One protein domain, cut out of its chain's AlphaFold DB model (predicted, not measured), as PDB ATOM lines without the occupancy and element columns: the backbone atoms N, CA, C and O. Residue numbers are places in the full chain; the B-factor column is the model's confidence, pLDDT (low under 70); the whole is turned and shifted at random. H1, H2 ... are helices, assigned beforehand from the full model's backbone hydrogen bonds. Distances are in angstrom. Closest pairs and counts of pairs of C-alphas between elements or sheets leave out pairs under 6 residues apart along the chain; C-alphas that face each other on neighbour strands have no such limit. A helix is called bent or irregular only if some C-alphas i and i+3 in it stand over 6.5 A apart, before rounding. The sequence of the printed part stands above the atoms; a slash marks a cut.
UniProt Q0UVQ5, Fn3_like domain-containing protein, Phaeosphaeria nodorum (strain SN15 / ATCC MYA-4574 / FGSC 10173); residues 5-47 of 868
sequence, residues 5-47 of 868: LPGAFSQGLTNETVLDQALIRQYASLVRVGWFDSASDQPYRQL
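AT A GLANCE: This is residues 5 to 47 of the 868 residues of the protein "Fn3_like domain-containing protein" of Phaeosphaeria nodorum (strain SN15 / ATCC MYA-4574 / FGSC 10173) (UniProt Q0UVQ5). One long helix, H2, makes the middle of an extended rod, with the short helix H1 at one end and the still shorter H3 at the other. The parts are strung out along the rod and form no common core: no helix touches another, and residues 20 to 26 of H2 stand free. The printed part has 43 residues, with three named helices in the order H1, H2, H3 and no named strand; the class is all helix, with 27 residues in the helices. The whole is extended, with a radius of gyration of the C-alphas of 15.8 A, and the C-alphas span 46 by 14 by 12 A along their three main axes.

HOW THE PARTS SIT: H2, residues 16 to 32, is the longest helix and touches no helix. H1, residues 5 to 10, is close to H2 but not clearly touching it, with 1 pair of C-alphas within 8 A. This closest pair is Phe 9 and Glu 16, whose C-alphas are 7.9 A apart. The centres of H1 and H2 are 18.2 A apart. The two helices run opposite ways at a shallow tilt of 34 degrees, only just short of steep. H3, residues 43 to 46, is apart from H2 and also apart from H1. In H1 and H2 every O i to N i+4 pair is within hydrogen-bond range. H3, with 4 residues, is too short for such a pair; its 1 pair of O i and N i+3 is within range.

IN THESE COORDINATES: H2 runs from Glu 16, with its C-alpha at (210.903, 158.930, 153.609), to Arg 32, with its C-alpha at (210.934, 153.395, 176.481), 23.5 A from first to last C-alpha. H1 runs from Leu 5, with its C-alpha at (206.555, 168.855, 154.923), to Ser 10, and measures 8.6 A. H3 runs from Pro 43 to Gln 46, with its last C-alpha at (199.166, 153.396, 188.353), and measures 5.5 A. None of the three helices is bent or irregular.

THE WHOLE: The two C-alphas farthest apart are those of Gln 11 and Gln 46, 46.4 A. The first and last printed C-alphas, those of Leu 5 and Leu 47, are 37.1 A apart. The printed part has no cut. The link from H1 to H2, with 5 residues between them, is tight; the link from H2 to H3, with 10 residues between them, is short, and no link is long. The mean pLDDT of the printed part is 90.4, and no printed residue is under 70. H1 has a mean pLDDT of 78, H2 of 95 and H3 of 93.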
ATOM      1  N   LEU A   5     205.813 170.115 154.983       81.94
ATOM      2  CA  LEU A   5     206.555 168.855 154.923       81.94
ATOM      3  C   LEU A   5     206.167 167.988 153.711       81.94
ATOM      4  O   LEU A   5     207.080 167.481 153.060       81.94
ATOM      5  N   PRO A   6     204.877 167.871 153.322       81.69
ATOM      6  CA  PRO A   6     204.510 167.204 152.072       81.69
ATOM      7  C   PRO A   6     205.086 167.909 150.838       81.69
ATOM      8  O   PRO A   6     205.519 167.240 149.910       81.69
ATOM      9  N   GLY A   7     205.139 169.247 150.854       78.00
ATOM     10  CA  GLY A   7     205.753 170.047 149.792       78.00
ATOM     11  C   GLY A   7     207.270 169.861 149.711       78.00
ATOM     12  O   GLY A   7     207.818 169.693 148.629       78.00
ATOM     13  N   ALA A   8     207.959 169.827 150.851       76.94
ATOM     14  CA  ALA A   8     209.391 169.546 150.909       76.94
ATOM     15  C   ALA A   8     209.709 168.123 150.421       76.94
ATOM     16  O   ALA A   8     210.695 167.918 149.718       76.94
ATOM     17  N   PHE A   9     208.859 167.149 150.752       77.81
ATOM     18  CA  PHE A   9     208.971 165.781 150.252       77.81
ATOM     19  C   PHE A   9     208.722 165.693 148.742       77.81
ATOM     20  O   PHE A   9     209.530 165.101 148.033       77.81
ATOM     21  N   SER A  10     207.664 166.327 148.225       73.38
ATOM     22  CA  SER A  10     207.373 166.325 146.784       73.38
ATOM     23  C   SER A  10     208.443 167.044 145.959       73.38
ATOM     24  O   SER A  10     208.686 166.671 144.815       73.38
ATOM     25  N   GLN A  11     209.125 168.029 146.546       79.94
ATOM     26  CA  GLN A  11     210.271 168.723 145.951       79.94
ATOM     27  C   GLN A  11     211.606 167.978 146.137       79.94
ATOM     28  O   GLN A  11     212.640 168.461 145.682       79.94
ATOM     29  N   GLY A  12     211.624 166.825 146.815       80.00
ATOM     30  CA  GLY A  12     212.845 166.056 147.081       80.00
ATOM     31  C   GLY A  12     213.821 166.714 148.067       80.00
ATOM     32  O   GLY A  12     214.962 166.272 148.179       80.00
ATOM     33  N   LEU A  13     213.392 167.747 148.801       79.12
ATOM     34  CA  LEU A  13     214.177 168.417 149.852       79.12
ATOM     35  C   LEU A  13     214.303 167.559 151.122       79.12
ATOM     36  O   LEU A  13     215.139 167.817 151.986       79.12
ATOM     37  N   THR A  14     213.462 166.537 151.240       84.38
ATOM     38  CA  THR A  14     213.566 165.463 152.228       84.38
ATOM     39  C   THR A  14     213.133 164.142 151.590       84.38
ATOM     40  O   THR A  14     212.657 164.120 150.455       84.38
ATOM     41  N   ASN A  15     213.284 163.030 152.306       87.25
ATOM     42  CA  ASN A  15     212.844 161.714 151.855       87.25
ATOM     43  C   ASN A  15     212.229 160.909 153.005       87.25
ATOM     44  O   ASN A  15     212.329 161.283 154.175       87.25
ATOM     45  N   GLU A  16     211.610 159.785 152.657       90.62
ATOM     46  CA  GLU A  16     210.903 158.930 153.609       90.62
ATOM     47  C   GLU A  16     211.835 158.430 154.715       90.62
ATOM     48  O   GLU A  16     211.467 158.474 155.878       90.62
ATOM     49  N   THR A  17     213.091 158.100 154.397       93.50
ATOM     50  CA  THR A  17     214.083 157.683 155.400       93.50
ATOM     51  C   THR A  17     214.320 158.748 156.476       93.50
ATOM     52  O   THR A  17     214.430 158.415 157.655       93.50
ATOM     53  N   VAL A  18     214.392 160.029 156.105       91.31
ATOM     54  CA  VAL A  18     214.556 161.134 157.065       91.31
ATOM     55  C   VAL A  18     213.304 161.299 157.931       91.31
ATOM     56  O   VAL A  18     213.417 161.494 159.144       91.31
ATOM     57  N   LEU A  19     212.119 161.191 157.328       90.94
ATOM     58  CA  LEU A  19     210.841 161.280 158.039       90.94
ATOM     59  C   LEU A  19     210.665 160.117 159.022       90.94
ATOM     60  O   LEU A  19     210.385 160.336 160.201       90.94
ATOM     61  N   ASP A  20     210.919 158.897 158.559       93.75
ATOM     62  CA  ASP A  20     210.906 157.682 159.364       93.75
ATOM     63  C   ASP A  20     211.891 157.784 160.516       93.75
ATOM     64  O   ASP A  20     211.555 157.452 161.646       93.75
ATOM     65  N   GLN A  21     213.095 158.309 160.284       95.81
ATOM     66  CA  GLN A  21     214.074 158.478 161.349       95.81
ATOM     67  C   GLN A  21     213.576 159.422 162.456       95.81
ATOM     68  O   GLN A  21     213.845 159.165 163.636       95.81
ATOM     69  N   ALA A  22     212.862 160.496 162.105       94.06
ATOM     70  CA  ALA A  22     212.250 161.399 163.078       94.06
ATOM     71  C   ALA A  22     211.118 160.707 163.855       94.06
ATOM     72  O   ALA A  22     211.090 160.770 165.087       94.06
ATOM     73  N   LEU A  23     210.247 159.973 163.158       95.06
ATOM     74  CA  LEU A  23     209.176 159.190 163.779       95.06
ATOM     75  C   LEU A  23     209.728 158.103 164.703       95.06
ATOM     76  O   LEU A  23     209.276 157.979 165.836       95.06
ATOM     77  N   ILE A  24     210.749 157.363 164.272       96.50
ATOM     78  CA  ILE A  24     211.412 156.332 165.074       96.50
ATOM     79  C   ILE A  24     211.957 156.936 166.366       96.50
ATOM     80  O   ILE A  24     211.774 156.342 167.420       96.50
ATOM     81  N   ARG A  25     212.575 158.124 166.336       96.69
ATOM     82  CA  ARG A  25     213.066 158.790 167.561       96.69
ATOM     83  C   ARG A  25     211.928 159.121 168.530       96.69
ATOM     84  O   ARG A  25     212.055 158.860 169.729       96.69
ATOM     85  N   GLN A  26     210.813 159.637 168.013       96.81
ATOM     86  CA  GLN A  26     209.635 159.950 168.820       96.81
ATOM     87  C   GLN A  26     209.015 158.683 169.425       96.81
ATOM     88  O   GLN A  26     208.839 158.581 170.638       96.81
ATOM     89  N   TYR A  27     208.722 157.684 168.594       97.12
ATOM     90  CA  TYR A  27     208.059 156.458 169.029       97.12
ATOM     91  C   TYR A  27     208.963 155.566 169.878       97.12
ATOM     92  O   TYR A  27     208.470 154.952 170.816       97.12
ATOM     93  N   ALA A  28     210.275 155.535 169.637       97.25
ATOM     94  CA  ALA A  28     211.210 154.846 170.523       97.25
ATOM     95  C   ALA A  28     211.193 155.452 171.931       97.25
ATOM     96  O   ALA A  28     211.294 154.717 172.910       97.25
ATOM     97  N   SER A  29     211.021 156.772 172.050       96.56
ATOM     98  CA  SER A  29     210.858 157.422 173.355       96.56
ATOM     99  C   SER A  29     209.555 156.984 174.029       96.56
ATOM    100  O   SER A  29     209.588 156.609 175.195       96.56
ATOM    101  N   LEU A  30     208.442 156.921 173.285       96.00
ATOM    102  CA  LEU A  30     207.158 156.402 173.782       96.00
ATOM    103  C   LEU A  30     207.245 154.931 174.225       96.00
ATOM    104  O   LEU A  30     206.717 154.575 175.273       96.00
ATOM    105  N   VAL A  31     207.942 154.085 173.465       95.56
ATOM    106  CA  VAL A  31     208.194 152.684 173.841       95.56
ATOM    107  C   VAL A  31     209.009 152.606 175.133       95.56
ATOM    108  O   VAL A  31     208.629 151.879 176.039       95.56
ATOM    109  N   ARG A  32     210.088 153.391 175.269       94.19
ATOM    110  CA  ARG A  32     210.934 153.395 176.481       94.19
ATOM    111  C   ARG A  32     210.187 153.802 177.746       94.19
ATOM    112  O   ARG A  32     210.519 153.306 178.814       94.19
ATOM    113  N   VAL A  33     209.212 154.703 177.634       93.88
ATOM    114  CA  VAL A  33     208.364 155.108 178.770       93.88
ATOM    115  C   VAL A  33     207.143 154.196 178.954       93.88
ATOM    116  O   VAL A  33     206.232 154.547 179.699       93.88
ATOM    117  N   GLY A  34     207.099 153.052 178.260       94.06
ATOM    118  CA  GLY A  34     206.052 152.041 178.401       94.06
ATOM    119  C   GLY A  34     204.684 152.485 177.890       94.06
ATOM    120  O   GLY A  34     203.647 151.998 178.340       94.06
ATOM    121  N   TRP A  35     204.635 153.431 176.947       94.88
ATOM    122  CA  TRP A  35     203.373 153.983 176.447       94.88
ATOM    123  C   TRP A  35     202.457 152.918 175.827       94.88
ATOM    124  O   TRP A  35     201.237 153.049 175.921       94.88
ATOM    125  N   PHE A  36     203.035 151.883 175.211       94.50
ATOM    126  CA  PHE A  36     202.320 150.799 174.523       94.50
ATOM    127  C   PHE A  36     202.183 149.517 175.351       94.50
ATOM    128  O   PHE A  36     201.549 148.567 174.893       94.50
ATOM    129  N   ASP A  37     202.762 149.491 176.548       94.06
ATOM    130  CA  ASP A  37     202.693 148.341 177.437       94.06
ATOM    131  C   ASP A  37     201.331 148.312 178.148       94.06
ATOM    132  O   ASP A  37     200.612 149.319 178.217       94.06
ATOM    133  N   SER A  38     200.945 147.143 178.668       93.94
ATOM    134  CA  SER A  38     199.672 147.003 179.376       93.94
ATOM    135  C   SER A  38     199.634 147.943 180.587       93.94
ATOM    136  O   SER A  38     200.646 148.157 181.257       93.94
ATOM    137  N   ALA A  39     198.466 148.520 180.888       90.75
ATOM    138  CA  ALA A  39     198.368 149.459 182.001       90.75
ATOM    139  C   ALA A  39     198.793 148.811 183.328       90.75
ATOM    140  O   ALA A  39     199.500 149.455 184.095       90.75
ATOM    141  N   SER A  40     198.423 147.546 183.561       92.12
ATOM    142  CA  SER A  40     198.757 146.795 184.779       92.12
ATOM    143  C   SER A  40     200.254 146.580 184.980       92.12
ATOM    144  O   SER A  40     200.700 146.526 186.122       92.12
ATOM    145  N   ASP A  41     201.027 146.501 183.898       89.69
ATOM    146  CA  ASP A  41     202.464 146.215 183.962       89.69
ATOM    147  C   ASP A  41     203.316 147.495 184.014       89.69
ATOM    148  O   ASP A  41     204.538 147.420 184.123       89.69
ATOM    149  N   GLN A  42     202.687 148.675 183.945       93.44
ATOM    150  CA  GLN A  42     203.364 149.971 183.896       93.44
ATOM    151  C   GLN A  42     203.222 150.750 185.207       93.44
ATOM    152  O   GLN A  42     202.160 151.335 185.449       93.44
ATOM    153  N   PRO A  43     204.288 150.853 186.031       91.00
ATOM    154  CA  PRO A  43     204.225 151.507 187.340       91.00
ATOM    155  C   PRO A  43     203.715 152.950 187.282       91.00
ATOM    156  O   PRO A  43     202.909 153.360 188.113       91.00
ATOM    157  N   TYR A  44     204.113 153.718 186.262       93.81
ATOM    158  CA  TYR A  44     203.680 155.111 186.121       93.81
ATOM    159  C   TYR A  44     202.227 155.263 185.653       93.81
ATOM    160  O   TYR A  44     201.628 156.309 185.888       93.81
ATOM    161  N   ARG A  45     201.622 154.223 185.060       93.25
ATOM    162  CA  ARG A  45     200.186 154.206 184.724       93.25
ATOM    163  C   ARG A  45     199.293 153.891 185.930       93.25
ATOM    164  O   ARG A  45     198.076 153.962 185.801       93.25
ATOM    165  N   GLN A  46     199.884 153.579 187.088       92.25
ATOM    166  CA  GLN A  46     199.166 153.396 188.353       92.25
ATOM    167  C   GLN A  46     198.986 154.708 189.134       92.25
ATOM    168  O   GLN A  46     198.257 154.741 190.124       92.25
ATOM    169  N   LEU A  47     199.654 155.790 188.718       95.12
ATOM    170  CA  LEU A  47     199.522 157.101 189.349       95.12
ATOM    171  C   LEU A  47     198.173 157.735 188.976       95.12
ATOM    172  O   LEU A  47     197.796 157.777 187.806       95.12
TER     173      LEU A  47